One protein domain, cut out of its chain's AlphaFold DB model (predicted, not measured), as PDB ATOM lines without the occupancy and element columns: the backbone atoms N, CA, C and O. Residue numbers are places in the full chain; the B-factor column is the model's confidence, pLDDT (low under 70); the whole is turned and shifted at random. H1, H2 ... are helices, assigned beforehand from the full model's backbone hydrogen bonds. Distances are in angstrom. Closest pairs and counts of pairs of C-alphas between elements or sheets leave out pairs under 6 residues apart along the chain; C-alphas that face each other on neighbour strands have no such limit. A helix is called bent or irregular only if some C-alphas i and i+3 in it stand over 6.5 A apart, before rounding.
ATOM      1  N   LEU A   2    -161.673 159.425  89.059       58.22
ATOM      2  CA  LEU A   2    -160.942 160.599  88.548       58.22
ATOM      3  C   LEU A   2    -161.846 161.841  88.401       58.22
ATOM      4  O   LEU A   2    -161.532 162.899  88.921       58.22
ATOM      5  N   PHE A   3    -163.024 161.676  87.794       57.97
ATOM      6  CA  PHE A   3    -164.021 162.744  87.640       57.97
ATOM      7  C   PHE A   3    -164.527 163.309  88.981       57.97
ATOM      8  O   PHE A   3    -164.686 164.514  89.134       57.97
ATOM      9  N   THR A   4    -164.719 162.446  89.982       54.16
ATOM     10  CA  THR A   4    -165.166 162.823  91.332       54.16
ATOM     11  C   THR A   4    -164.079 163.590  92.087       54.16
ATOM     12  O   THR A   4    -164.370 164.586  92.737       54.16
ATOM     13  N   ILE A   5    -162.818 163.165  91.957       65.00
ATOM     14  CA  ILE A   5    -161.650 163.855  92.526       65.00
ATOM     15  C   ILE A   5    -161.470 165.226  91.866       65.00
ATOM     16  O   ILE A   5    -161.237 166.207  92.563       65.00
ATOM     17  N   ILE A   6    -161.645 165.312  90.545       70.56
ATOM     18  CA  ILE A   6    -161.599 166.574  89.797       70.56
ATOM     19  C   ILE A   6    -162.714 167.521  90.263       70.56
ATOM     20  O   ILE A   6    -162.443 168.689  90.519       70.56
ATOM     21  N   LEU A   7    -163.941 167.029  90.454       63.88
ATOM     22  CA  LEU A   7    -165.053 167.834  90.976       63.88
ATOM     23  C   LEU A   7    -164.805 168.336  92.403       63.88
ATOM     24  O   LEU A   7    -165.090 169.495  92.694       63.88
ATOM     25  N   ILE A   8    -164.235 167.500  93.277       66.56
ATOM     26  CA  ILE A   8    -163.845 167.899  94.638       66.56
ATOM     27  C   ILE A   8    -162.735 168.954  94.582       66.56
ATOM     28  O   ILE A   8    -162.829 169.970  95.263       66.56
ATOM     29  N   ALA A   9    -161.718 168.765  93.740       71.00
ATOM     30  CA  ALA A   9    -160.632 169.727  93.574       71.00
ATOM     31  C   ALA A   9    -161.138 171.077  93.041       71.00
ATOM     32  O   ALA A   9    -160.773 172.117  93.579       71.00
ATOM     33  N   ILE A  10    -162.035 171.075  92.049       71.88
ATOM     34  CA  ILE A  10    -162.678 172.290  91.522       71.88
ATOM     35  C   ILE A  10    -163.521 172.972  92.609       71.88
ATOM     36  O   ILE A  10    -163.455 174.191  92.746       71.88
ATOM     37  N   ALA A  11    -164.260 172.207  93.421       64.81
ATOM     38  CA  ALA A  11    -165.030 172.748  94.538       64.81
ATOM     39  C   ALA A  11    -164.132 173.386  95.613       64.81
ATOM     40  O   ALA A  11    -164.461 174.459  96.115       64.81
ATOM     41  N   PHE A  12    -162.978 172.782  95.921       69.50
ATOM     42  CA  PHE A  12    -161.982 173.338  96.847       69.50
ATOM     43  C   PHE A  12    -161.286 174.588  96.288       69.50
ATOM     44  O   PHE A  12    -161.122 175.565  97.015       69.50
ATOM     45  N   ILE A  13    -160.930 174.596  94.999       72.75
ATOM     46  CA  ILE A  13    -160.364 175.770  94.313       72.75
ATOM     47  C   ILE A  13    -161.382 176.918  94.304       72.75
ATOM     48  O   ILE A  13    -161.036 178.054  94.618       72.75
ATOM     49  N   TYR A  14    -162.652 176.629  94.019       64.25
ATOM     50  CA  TYR A  14    -163.727 177.619  94.056       64.25
ATOM     51  C   TYR A  14    -163.998 178.136  95.477       64.25
ATOM     52  O   TYR A  14    -164.228 179.330  95.650       64.25
ATOM     53  N   LEU A  15    -163.916 177.276  96.499       62.50
ATOM     54  CA  LEU A  15    -163.968 177.660  97.917       62.50
ATOM     55  C   LEU A  15    -162.836 178.622  98.283       62.50
ATOM     56  O   LEU A  15    -163.080 179.626  98.947       62.50
ATOM     57  N   PHE A  16    -161.620 178.333  97.818       64.38
ATOM     58  CA  PHE A  16    -160.441 179.162  98.055       64.38
ATOM     59  C   PHE A  16    -160.555 180.527  97.361       64.38
ATOM     60  O   PHE A  16    -160.326 181.558  97.987       64.38
ATOM     61  N   ILE A  17    -161.006 180.561  96.103       64.69
ATOM     62  CA  ILE A  17    -161.263 181.810  95.366       64.69
ATOM     63  C   ILE A  17    -162.416 182.591  96.018       64.69
ATOM     64  O   ILE A  17    -162.305 183.788  96.251       64.69
ATOM     65  N   SER A  18    -163.506 181.930  96.404       59.00
ATOM     66  CA  SER A  18    -164.657 182.582  97.051       59.00
ATOM     67  C   SER A  18    -164.351 183.085  98.466       59.00
ATOM     68  O   SER A  18    -165.034 183.984  98.954       59.00
ATOM     69  N   PHE A  19    -163.334 182.535  99.140       60.22
ATOM     70  CA  PHE A  19    -162.812 183.062 100.405       60.22
ATOM     71  C   PHE A  19    -162.136 184.427 100.217       60.22
ATOM     72  O   PHE A  19    -162.223 185.267 101.104       60.22
ATOM     73  N   ILE A  20    -161.533 184.661  99.048       67.69
ATOM     74  CA  ILE A  20    -160.876 185.923  98.682       67.69
ATOM     75  C   ILE A  20    -161.903 187.001  98.275       67.69
ATOM     76  O   ILE A  20    -161.653 188.180  98.497       67.69
ATOM     77  N   TYR A  21    -163.059 186.614  97.713       65.06
ATOM     78  CA  TYR A  21    -164.018 187.543  97.079       65.06
ATOM     79  C   TYR A  21    -165.401 187.662  97.761       65.06
ATOM     80  O   TYR A  21    -166.310 188.250  97.185       65.06
ATOM     81  N   ASP A  22    -165.581 187.112  98.964       60.88
ATOM     82  CA  ASP A  22    -166.752 187.323  99.846       60.88
ATOM     83  C   ASP A  22    -168.164 187.085  99.244       60.88
ATOM     84  O   ASP A  22    -169.149 187.732  99.598       60.88
ATOM     85  N   TYR A  23    -168.304 186.087  98.365       59.62
ATOM     86  CA  TYR A  23    -169.607 185.639  97.842       59.62
ATOM     87  C   TYR A  23    -170.385 184.754  98.841       59.62
ATOM     88  O   TYR A  23    -169.761 184.077  99.661       59.62
ATOM     89  N   PRO A  24    -171.736 184.668  98.773       56.16
ATOM     90  CA  PRO A  24    -172.535 183.817  99.658       56.16
ATOM     91  C   PRO A  24    -172.272 182.325  99.381       56.16
ATOM     92  O   PRO A  24    -172.783 181.723  98.436       56.16
ATOM     93  N   LYS A  25    -171.438 181.737 100.245       56.38
ATOM     94  CA  LYS A  25    -170.705 180.469 100.052       56.38
ATOM     95  C   LYS A  25    -171.596 179.216 100.060       56.38
ATOM     96  O   LYS A  25    -171.252 178.206  99.460       56.38
ATOM     97  N   TRP A  26    -172.756 179.258 100.709       50.44
ATOM     98  CA  TRP A  26    -173.494 178.043 101.081       50.44
ATOM     99  C   TRP A  26    -174.443 177.505 100.004       50.44
ATOM    100  O   TRP A  26    -174.645 176.299  99.928       50.44
ATOM    101  N   ILE A  27    -174.978 178.363  99.131       54.38
ATOM    102  CA  ILE A  27    -176.055 177.995  98.191       54.38
ATOM    103  C   ILE A  27    -175.572 177.030  97.091       54.38
ATOM    104  O   ILE A  27    -176.343 176.201  96.620       54.38
ATOM    105  N   ILE A  28    -174.288 177.088  96.715       56.06
ATOM    106  CA  ILE A  28    -173.699 176.237  95.661       56.06
ATOM    107  C   ILE A  28    -172.989 175.006  96.250       56.06
ATOM    108  O   ILE A  28    -172.987 173.933  95.649       56.06
ATOM    109  N   ILE A  29    -172.417 175.129  97.453       52.47
ATOM    110  CA  ILE A  29    -171.645 174.059  98.101       52.47
ATOM    111  C   ILE A  29    -172.563 172.975  98.675       52.47
ATOM    112  O   ILE A  29    -172.254 171.790  98.561       52.47
ATOM    113  N   PHE A  30    -173.701 173.359  99.261       52.75
ATOM    114  CA  PHE A  30    -174.617 172.416  99.909       52.75
ATOM    115  C   PHE A  30    -175.189 171.367  98.936       52.75
ATOM    116  O   PHE A  30    -175.092 170.177  99.237       52.75
ATOM    117  N   PRO A  31    -175.690 171.738  97.738       55.56
ATOM    118  CA  PRO A  31    -176.152 170.765  96.746       55.56
ATOM    119  C   PRO A  31    -175.029 169.841  96.255       55.56
ATOM    120  O   PRO A  31    -175.245 168.646  96.052       55.56
ATOM    121  N   LEU A  32    -173.811 170.372  96.108       54.12
ATOM    122  CA  LEU A  32    -172.663 169.615  95.612       54.12
ATOM    123  C   LEU A  32    -172.173 168.595  96.653       54.12
ATOM    124  O   LEU A  32    -171.979 167.427  96.321       54.12
ATOM    125  N   LEU A  33    -172.080 168.992  97.926       50.94
ATOM    126  CA  LEU A  33    -171.784 168.087  99.039       50.94
ATOM    127  C   LEU A  33    -172.884 167.040  99.228       50.94
ATOM    128  O   LEU A  33    -172.554 165.867  99.353       50.94
ATOM    129  N   ILE A  34    -174.170 167.404  99.156       55.47
ATOM    130  CA  ILE A  34    -175.282 166.434  99.210       55.47
ATOM    131  C   ILE A  34    -175.210 165.436  98.049       55.47
ATOM    132  O   ILE A  34    -175.544 164.270  98.230       55.47
ATOM    133  N   SER A  35    -174.749 165.852  96.866       51.97
ATOM    134  CA  SER A  35    -174.646 164.948  95.713       51.97
ATOM    135  C   SER A  35    -173.440 163.996  95.785       51.97
ATOM    136  O   SER A  35    -173.519 162.856  95.327       51.97
ATOM    137  N   ILE A  36    -172.329 164.432  96.394       53.94
ATOM    138  CA  ILE A  36    -171.072 163.670  96.464       53.94
ATOM    139  C   ILE A  36    -170.976 162.836  97.751       53.94
ATOM    140  O   ILE A  36    -170.413 161.739  97.730       53.94
ATOM    141  N   PHE A  37    -171.542 163.304  98.865       49.72
ATOM    142  CA  PHE A  37    -171.468 162.634 100.165       49.72
ATOM    143  C   PHE A  37    -172.023 161.200 100.138       49.72
ATOM    144  O   PHE A  37    -171.321 160.313 100.618       49.72
ATOM    145  N   PRO A  38    -173.168 160.893  99.490       54.50
ATOM    146  CA  PRO A  38    -173.641 159.519  99.335       54.50
ATOM    147  C   PRO A  38    -172.667 158.645  98.540       54.50
ATOM    148  O   PRO A  38    -172.512 157.467  98.843       54.50
ATOM    149  N   GLN A  39    -171.973 159.205  97.542       58.03
ATOM    150  CA  GLN A  39    -170.995 158.460  96.743       58.03
ATOM    151  C   GLN A  39    -169.722 158.162  97.538       58.03
ATOM    152  O   GLN A  39    -169.221 157.040  97.478       58.03
ATOM    153  N   ILE A  40    -169.214 159.136  98.300       53.22
ATOM    154  CA  ILE A  40    -168.059 158.953  99.190       53.22
ATOM    155  C   ILE A  40    -168.419 157.982 100.315       53.22
ATOM    156  O   ILE A  40    -167.697 157.012 100.523       53.22
ATOM    157  N   TYR A  41    -169.554 158.182 100.984       54.41
ATOM    158  CA  TYR A  41    -170.032 157.310 102.054       54.41
ATOM    159  C   TYR A  41    -170.211 155.868 101.564       54.41
ATOM    160  O   TYR A  41    -169.669 154.940 102.167       54.41
ATOM    161  N   ASN A  42    -170.860 155.671 100.412       57.22
ATOM    162  CA  ASN A  42    -170.983 154.347  99.803       57.22
ATOM    163  C   ASN A  42    -169.620 153.769  99.415       57.22
ATOM    164  O   ASN A  42    -169.400 152.578  99.598       57.22
ATOM    165  N   HIS A  43    -168.686 154.570  98.898       55.41
ATOM    166  CA  HIS A  43    -167.367 154.076  98.501       55.41
ATOM    167  C   HIS A  43    -166.516 153.640  99.702       55.41
ATOM    168  O   HIS A  43    -165.959 152.544  99.688       55.41
ATOM    169  N   TRP A  44    -166.451 154.458 100.753       55.62
ATOM    170  CA  TRP A  44    -165.689 154.163 101.969       55.62
ATOM    171  C   TRP A  44    -166.330 153.028 102.771       55.62
ATOM    172  O   TRP A  44    -165.636 152.094 103.172       55.62
ATOM    173  N   GLY A  45    -167.661 153.034 102.901       59.34
ATOM    174  CA  GLY A  45    -168.409 151.924 103.491       59.34
ATOM    175  C   GLY A  45    -168.238 150.620 102.708       59.34
ATOM    176  O   GLY A  45    -168.110 149.552 103.302       59.34
ATOM    177  N   ASN A  46    -168.162 150.679 101.375       60.56
ATOM    178  CA  ASN A  46    -167.902 149.500 100.545       60.56
ATOM    179  C   ASN A  46    -166.474 148.979 100.687       60.56
ATOM    180  O   ASN A  46    -166.293 147.763 100.655       60.56
ATOM    181  N   ARG A  47    -165.490 149.869 100.851       62.53
ATOM    182  CA  ARG A  47    -164.093 149.483 101.052       62.53
ATOM    183  C   ARG A  47    -163.911 148.754 102.383       62.53
ATOM    184  O   ARG A  47    -163.417 147.635 102.368       62.53
ATOM    185  N   GLY A  48    -164.435 149.307 103.480       63.91
ATOM    186  CA  GLY A  48    -164.389 148.642 104.789       63.91
ATOM    187  C   GLY A  48    -165.103 147.283 104.789       63.91
ATOM    188  O   GLY A  48    -164.578 146.304 105.304       63.91
ATOM    189  N   LYS A  49    -166.259 147.177 104.115       75.06
ATOM    190  CA  LYS A  49    -166.979 145.896 103.984       75.06
ATOM    191  C   LYS A  49    -166.223 144.866 103.143       75.06
ATOM    192  O   LYS A  49    -166.347 143.678 103.408       75.06
ATOM    193  N   LYS A  50    -165.482 145.295 102.117       72.38
ATOM    194  CA  LYS A  50    -164.642 144.400 101.312       72.38
ATOM    195  C   LYS A  50    -163.455 143.884 102.131       72.38
ATOM    196  O   LYS A  50    -163.263 142.676 102.183       72.38
ATOM    197  N   GLU A  51    -162.752 144.775 102.825       78.88
ATOM    198  CA  GLU A  51    -161.644 144.416 103.723       78.88
ATOM    199  C   GLU A  51    -162.103 143.444 104.826       78.88
ATOM    200  O   GLU A  51    -161.406 142.484 105.134       78.88
ATOM    201  N   GLY A  52    -163.306 143.632 105.383       80.88
ATOM    202  CA  GLY A  52    -163.877 142.700 106.357       80.88
ATOM    203  C   GLY A  52    -164.134 141.295 105.792       80.88
ATOM    204  O   GLY A  52    -163.871 140.310 106.474       80.88
ATOM    205  N   LEU A  53    -164.613 141.173 104.547       85.00
ATOM    206  CA  LEU A  53    -164.850 139.865 103.917       85.00
ATOM    207  C   LEU A  53    -163.541 139.133 103.597       85.00
ATOM    208  O   LEU A  53    -163.457 137.932 103.836       85.00
ATOM    209  N   GLU A  54    -162.529 139.856 103.108       84.19
ATOM    210  CA  GLU A  54    -161.186 139.302 102.877       84.19
ATOM    211  C   GLU A  54    -160.592 138.768 104.189       84.19
ATOM    212  O   GLU A  54    -160.150 137.623 104.244       84.19
ATOM    213  N   LYS A  55    -160.705 139.529 105.287       85.62
ATOM    214  CA  LYS A  55    -160.273 139.077 106.621       85.62
ATOM    215  C   LYS A  55    -160.979 137.804 107.090       85.62
ATOM    216  O   LYS A  55    -160.349 136.988 107.758       85.62
ATOM    217  N   VAL A  56    -162.269 137.625 106.792       86.31
ATOM    218  CA  VAL A  56    -163.006 136.399 107.162       86.31
ATOM    219  C   VAL A  56    -162.441 135.186 106.418       86.31
ATOM    220  O   VAL A  56    -162.189 134.156 107.045       86.31
ATOM    221  N   GLU A  57    -162.197 135.307 105.110       85.00
ATOM    222  CA  GLU A  57    -161.590 134.235 104.305       85.00
ATOM    223  C   GLU A  57    -160.160 133.921 104.778       85.00
ATOM    224  O   GLU A  57    -159.830 132.756 105.013       85.00
ATOM    225  N   GLU A  58    -159.335 134.947 105.005       86.19
ATOM    226  CA  GLU A  58    -157.963 134.804 105.512       86.19
ATOM    227  C   GLU A  58    -157.916 134.153 106.897       86.19
ATOM    228  O   GLU A  58    -157.087 133.274 107.154       86.19
ATOM    229  N   LYS A  59    -158.816 134.556 107.802       87.56
ATOM    230  CA  LYS A  59    -158.923 133.975 109.145       87.56
ATOM    231  C   LYS A  59    -159.321 132.505 109.063       87.56
ATOM    232  O   LYS A  59    -158.717 131.693 109.759       87.56
ATOM    233  N   LEU A  60    -160.278 132.147 108.204       85.75
ATOM    234  CA  LEU A  60    -160.687 130.757 108.009       85.75
ATOM    235  C   LEU A  60    -159.539 129.902 107.455       85.75
ATOM    236  O   LEU A  60    -159.285 128.823 107.989       85.75
ATOM    237  N   GLN A  61    -158.806 130.400 106.455       83.19
ATOM    238  CA  GLN A  61    -157.615 129.725 105.933       83.19
ATOM    239  C   GLN A  61    -156.551 129.552 107.025       83.19
ATOM    240  O   GLN A  61    -156.043 128.454 107.227       83.19
ATOM    241  N   THR A  62    -156.279 130.606 107.798       85.69
ATOM    242  CA  THR A  62    -155.309 130.571 108.902       85.69
ATOM    243  C   THR A  62    -155.698 129.550 109.970       85.69
ATOM    244  O   THR A  62    -154.834 128.843 110.482       85.69
ATOM    245  N   ILE A  63    -156.985 129.458 110.322       83.88
ATOM    246  CA  ILE A  63    -157.476 128.456 111.275       83.88
ATOM    247  C   ILE A  63    -157.228 127.046 110.734       83.88
ATOM    248  O   ILE A  63    -156.704 126.208 111.468       83.88
ATOM    249  N   ILE A  64    -157.563 126.801 109.460       79.94
ATOM    250  CA  ILE A  64    -157.341 125.508 108.803       79.94
ATOM    251  C   ILE A  64    -155.854 125.150 108.846       79.94
ATOM    252  O   ILE A  64    -155.523 124.068 109.324       79.94
ATOM    253  N   ASP A  65    -154.973 126.067 108.444       81.00
ATOM    254  CA  ASP A  65    -153.524 125.850 108.413       81.00
ATOM    255  C   ASP A  65    -152.952 125.601 109.820       81.00
ATOM    256  O   ASP A  65    -152.121 124.713 110.020       81.00
ATOM    257  N   GLN A  66    -153.412 126.347 110.832       81.31
ATOM    258  CA  GLN A  66    -152.948 126.187 112.213       81.31
ATOM    259  C   GLN A  66    -153.377 124.852 112.814       81.31
ATOM    260  O   GLN A  66    -152.557 124.208 113.466       81.31
ATOM    261  N   GLN A  67    -154.609 124.401 112.562       76.19
ATOM    262  CA  GLN A  67    -155.096 123.091 113.011       76.19
ATOM    263  C   GLN A  67    -154.292 121.917 112.422       76.19
ATOM    264  O   GLN A  67    -154.436 120.780 112.872       76.19
ATOM    265  N   GLU A  68    -153.429 122.155 111.431       68.56
ATOM    266  CA  GLU A  68    -152.519 121.133 110.915       68.56
ATOM    267  C   GLU A  68    -151.269 120.921 111.760       68.56
ATOM    268  O   GLU A  68    -150.673 119.844 111.664       68.56
ATOM    269  N   ASN A  69    -150.874 121.912 112.561       69.75
ATOM    270  CA  ASN A  69    -149.684 121.819 113.392       69.75
ATOM    271  C   ASN A  69    -149.934 120.841 114.543       69.75
ATOM    272  O   ASN A  69    -150.805 121.055 115.385       69.75
ATOM    273  N   GLN A  70    -149.146 119.764 114.582       59.22
ATOM    274  CA  GLN A  70    -149.281 118.688 115.571       59.22
ATOM    275  C   GLN A  70    -148.886 119.115 116.997       59.22
ATOM    276  O   GLN A  70    -149.248 118.428 117.946       59.22
ATOM    277  N   ASP A  71    -148.220 120.262 117.150       75.50
ATOM    278  CA  ASP A  71    -147.708 120.772 118.431       75.50
ATOM    279  C   ASP A  71    -148.653 121.771 119.127       75.50
ATOM    280  O   ASP A  71    -148.239 122.530 120.007       75.50
ATOM    281  N   LEU A  72    -149.928 121.830 118.731       80.69
ATOM    282  CA  LEU A  72    -150.893 122.709 119.388       80.69
ATOM    283  C   LEU A  72    -151.376 122.129 120.721       80.69
ATOM    284  O   LEU A  72    -151.709 120.950 120.826       80.69
ATOM    285  N   SER A  73    -151.497 122.992 121.732       85.31
ATOM    286  CA  SER A  73    -152.169 122.631 122.980       85.31
ATOM    287  C   SER A  73    -153.661 122.369 122.748       85.31
ATOM    288  O   SER A  73    -154.289 122.993 121.888       85.31
ATOM    289  N   GLU A  74    -154.262 121.495 123.561       84.50
ATOM    290  CA  GLU A  74    -155.702 121.199 123.495       84.50
ATOM    291  C   GLU A  74    -156.569 122.461 123.623       84.50
ATOM    292  O   GLU A  74    -157.581 122.603 122.938       84.50
ATOM    293  N   GLU A  75    -156.160 123.409 124.470       85.00
ATOM    294  CA  GLU A  75    -156.845 124.696 124.626       85.00
ATOM    295  C   GLU A  75    -156.821 125.516 123.333       85.00
ATOM    296  O   GLU A  75    -157.830 126.114 122.953       85.00
ATOM    297  N   LYS A  76    -155.687 125.520 122.622       86.19
ATOM    298  CA  LYS A  76    -155.560 126.240 121.356       86.19
ATOM    299  C   LYS A  76    -156.391 125.584 120.257       86.19
ATOM    300  O   LYS A  76    -157.007 126.305 119.474       86.19
ATOM    301  N   ILE A  77    -156.458 124.253 120.227       84.06
ATOM    302  CA  ILE A  77    -157.320 123.505 119.299       84.06
ATOM    303  C   ILE A  77    -158.788 123.875 119.530       84.06
ATOM    304  O   ILE A  77    -159.457 124.294 118.586       84.06
ATOM    305  N   LYS A  78    -159.261 123.825 120.782       84.56
ATOM    306  CA  LYS A  78    -160.640 124.201 121.140       84.56
ATOM    307  C   LYS A  78    -160.973 125.639 120.748       84.56
ATOM    308  O   LYS A  78    -162.060 125.902 120.242       84.56
ATOM    309  N   LEU A  79    -160.039 126.570 120.949       84.81
ATOM    310  CA  LEU A  79    -160.224 127.963 120.544       84.81
ATOM    311  C   LEU A  79    -160.375 128.099 119.021       84.81
ATOM    312  O   LEU A  79    -161.270 128.798 118.558       84.81
ATOM    313  N   LEU A  80    -159.527 127.421 118.246       85.12
ATOM    314  CA  LEU A  80    -159.589 127.442 116.783       85.12
ATOM    315  C   LEU A  80    -160.873 126.794 116.248       85.12
ATOM    316  O   LEU A  80    -161.489 127.319 115.323       85.12
ATOM    317  N   GLU A  81    -161.310 125.683 116.845       85.06
ATOM    318  CA  GLU A  81    -162.594 125.053 116.518       85.06
ATOM    319  C   GLU A  81    -163.769 125.987 116.799       85.06
ATOM    320  O   GLU A  81    -164.685 126.092 115.984       85.06
ATOM    321  N   LYS A  82    -163.725 126.705 117.925       85.75
ATOM    322  CA  LYS A  82    -164.736 127.698 118.274       85.75
ATOM    323  C   LYS A  82    -164.798 128.835 117.251       85.75
ATOM    324  O   LYS A  82    -165.867 129.065 116.692       85.75
ATOM    325  N   GLU A  83    -163.670 129.483 116.953       86.62
ATOM    326  CA  GLU A  83    -163.606 130.565 115.952       86.62
ATOM    327  C   GLU A  83    -164.109 130.090 114.576       86.62
ATOM    328  O   GLU A  83    -164.843 130.796 113.884       86.62
ATOM    329  N   ARG A  84    -163.760 128.860 114.178       87.06
ATOM    330  CA  ARG A  84    -164.255 128.271 112.932       87.06
ATOM    331  C   ARG A  84    -165.772 128.105 112.939       87.06
ATOM    332  O   ARG A  84    -166.420 128.463 111.956       87.06
ATOM    333  N   ASN A  85    -166.329 127.548 114.011       86.31
ATOM    334  CA  ASN A  85    -167.769 127.329 114.130       86.31
ATOM    335  C   ASN A  85    -168.543 128.654 114.071       86.31
ATOM    336  O   ASN A  85    -169.609 128.707 113.462       86.31
ATOM    337  N   GLU A  86    -167.996 129.730 114.643       84.56
ATOM    338  CA  GLU A  86    -168.579 131.074 114.567       84.56
ATOM    339  C   GLU A  86    -168.633 131.591 113.119       84.56
ATOM    340  O   GLU A  86    -169.685 132.064 112.666       84.56
ATOM    341  N   ILE A  87    -167.536 131.452 112.361       87.94
ATOM    342  CA  ILE A  87    -167.491 131.819 110.936       87.94
ATOM    343  C   ILE A  87    -168.489 130.975 110.131       87.94
ATOM    344  O   ILE A  87    -169.292 131.532 109.381       87.94
ATOM    345  N   GLU A  88    -168.474 129.648 110.287       86.38
ATOM    346  CA  GLU A  88    -169.353 128.744 109.530       86.38
ATOM    347  C   GLU A  88    -170.838 129.001 109.830       86.38
ATOM    348  O   GLU A  88    -171.648 129.038 108.902       86.38
ATOM    349  N   ALA A  89    -171.203 129.268 111.087       85.44
ATOM    350  CA  ALA A  89    -172.571 129.635 111.452       85.44
ATOM    351  C   ALA A  89    -173.018 130.948 110.786       85.44
ATOM    352  O   ALA A  89    -174.154 131.068 110.330       85.44
ATOM    353  N   SER A  90    -172.117 131.921 110.667       86.94
ATOM    354  CA  SER A  90    -172.419 133.208 110.029       86.94
ATOM    355  C   SER A  90    -172.562 133.086 108.516       86.94
ATOM    356  O   SER A  90    -173.432 133.714 107.915       86.94
ATOM    357  N   LEU A  91    -171.751 132.233 107.885       89.69
ATOM    358  CA  LEU A  91    -171.921 131.881 106.475       89.69
ATOM    359  C   LEU A  91    -173.255 131.161 106.246       89.69
ATOM    360  O   LEU A  91    -173.952 131.469 105.280       89.69
ATOM    361  N   GLN A  92    -173.666 130.279 107.159       88.94
ATOM    362  CA  GLN A  92    -174.977 129.633 107.094       88.94
ATOM    363  C   GLN A  92    -176.124 130.651 107.126       88.94
ATOM    364  O   GLN A  92    -177.071 130.532 106.352       88.94
ATOM    365  N   GLU A  93    -176.045 131.673 107.978       85.56
ATOM    366  CA  GLU A  93    -177.047 132.744 108.029       85.56
ATOM    367  C   GLU A  93    -177.098 133.558 106.737       85.56
ATOM    368  O   GLU A  93    -178.188 133.869 106.252       85.56
ATOM    369  N   VAL A  94    -175.939 133.834 106.130       89.44
ATOM    370  CA  VAL A  94    -175.884 134.428 104.788       89.44
ATOM    371  C   VAL A  94    -176.665 133.557 103.810       89.44
ATOM    372  O   VAL A  94    -177.571 134.060 103.150       89.44
ATOM    373  N   ASN A  95    -176.398 132.253 103.757       90.75
ATOM    374  CA  ASN A  95    -177.115 131.342 102.861       90.75
ATOM    375  C   ASN A  95    -178.624 131.311 103.128       90.75
ATOM    376  O   ASN A  95    -179.412 131.415 102.186       90.75
ATOM    377  N   ASN A  96    -179.034 131.236 104.394       89.50
ATOM    378  CA  ASN A  96    -180.442 131.279 104.787       89.50
ATOM    379  C   ASN A  96    -181.107 132.565 104.285       89.50
ATOM    380  O   ASN A  96    -182.152 132.504 103.636       89.50
ATOM    381  N   LYS A  97    -180.459 133.718 104.483       88.12
ATOM    382  CA  LYS A  97    -180.996 135.008 104.047       88.12
ATOM    383  C   LYS A  97    -181.095 135.118 102.529       88.12
ATOM    384  O   LYS A  97    -182.091 135.614 102.010       88.12
ATOM    385  N   LEU A  98    -180.093 134.639 101.800       88.94
ATOM    386  CA  LEU A  98    -180.123 134.631 100.335       88.94
ATOM    387  C   LEU A  98    -181.236 133.726  99.785       88.94
ATOM    388  O   LEU A  98    -181.887 134.090  98.801       88.94
ATOM    389  N   ASN A  99    -181.496 132.595 100.445       88.31
ATOM    390  CA  ASN A  99    -182.612 131.711 100.113       88.31
ATOM    391  C   ASN A  99    -183.975 132.369 100.400       88.31
ATOM    392  O   ASN A  99    -184.858 132.324  99.541       88.31
ATOM    393  N   GLU A 100    -184.148 133.026 101.555       87.31
ATOM    394  CA  GLU A 100    -185.360 133.803 101.882       87.31
ATOM    395  C   GLU A 100    -185.650 134.878 100.829       87.31
ATOM    396  O   GLU A 100    -186.786 135.047 100.383       87.31
ATOM    397  N   GLU A 101    -184.601 135.573 100.388       84.06
ATOM    398  CA  GLU A 101    -184.663 136.623  99.370       84.06
ATOM    399  C   GLU A 101    -184.868 136.091  97.941       84.06
ATOM    400  O   GLU A 101    -184.965 136.892  96.999       84.06
ATOM    401  N   ARG A 102    -184.961 134.760  97.780       87.12
ATOM    402  CA  ARG A 102    -185.129 134.032  96.511       87.12
ATOM    403  C   ARG A 102    -184.068 134.388  95.474       87.12
ATOM    404  O   ARG A 102    -184.366 134.563  94.292       87.12
TER     405      ARG A 102
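Overview. This is residues 2 to 102 of the 326 residues of an uncharacterized protein of uncultured archaeon (UniProt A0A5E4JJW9). A long, bent helix, H2, makes the length of the domain, and a helix folds back from each of its ends: H1 beside the arm H2a at one end, and H3 as an open V with the arm H2b at the other. The far part of H3 and the end, residues 89 to 102, stick out on their own, and there is no common core. The printed part has 101 residues, with three named helices in the order H1, H2, H3 and no named strand; its class is all helix. It is extended, with a radius of gyration of the C-alphas of 24.3 A, and spans 72 by 38 by 22 A, only just elongated.

Arrangement. Begin with H2, residues 26 to 66, which by its hydrogen bonds was assigned as one helix but is bent: C-alphas 35 and 38 are 6.6 A apart. Its arms, H2a at residues 26 to 35 and H2b at residues 38 to 66, stand at a shallow tilt of 34.7 degrees, only just short of steep. Look next at H3, residues 74 to 100, which touches H2b; the closest C-alphas, those of Ile 63 and Leu 80, are 6.0 A apart. The touch involves residues 56 to 63 of H2b and residues 80 to 87 of H3 alone. The two form a helical hairpin and run opposite ways at a steep tilt of 44 degrees. At the other end find H1, residues 2 to 21, close to H2a but not clearly touching: their closest C-alphas, those of Ala 11 and Ile 29, are 7.6 A apart. H1 and H2a run opposite ways at a shallow tilt of 13 degrees. H1 is apart from H2b and from H3, and H2a is apart from H3. In H1, H2b and H3 every O i to N i+4 pair is within hydrogen-bond range; in H2a 4 of 6 are.

Along the chain. Find C-alpha 38 at (-173.641, 159.519, 99.335); from there H2b runs 41.3 A to C-alpha 66 at (-152.948, 126.187, 112.213). H2a, before it, measures 14.2 A. H3 runs 38.8 A and ends with C-alpha 100 at (-185.360, 133.803, 101.882). H1 begins with C-alpha 2 at (-160.942, 160.599, 88.548) and measures 28.4 A.

Size, cuts and confidence. The two C-alphas farthest apart, those of Tyr 21 and Gln 70, are 72.8 A apart. The printed part has no cut; the link from H1 to H2 is tight, that from H2 to H3 short, and neither is long. Residues 41 to 55 of H2b stand free. The mean pLDDT of the printed part is 72.4, and 46 residues are under 70, among them residues 14 to 48.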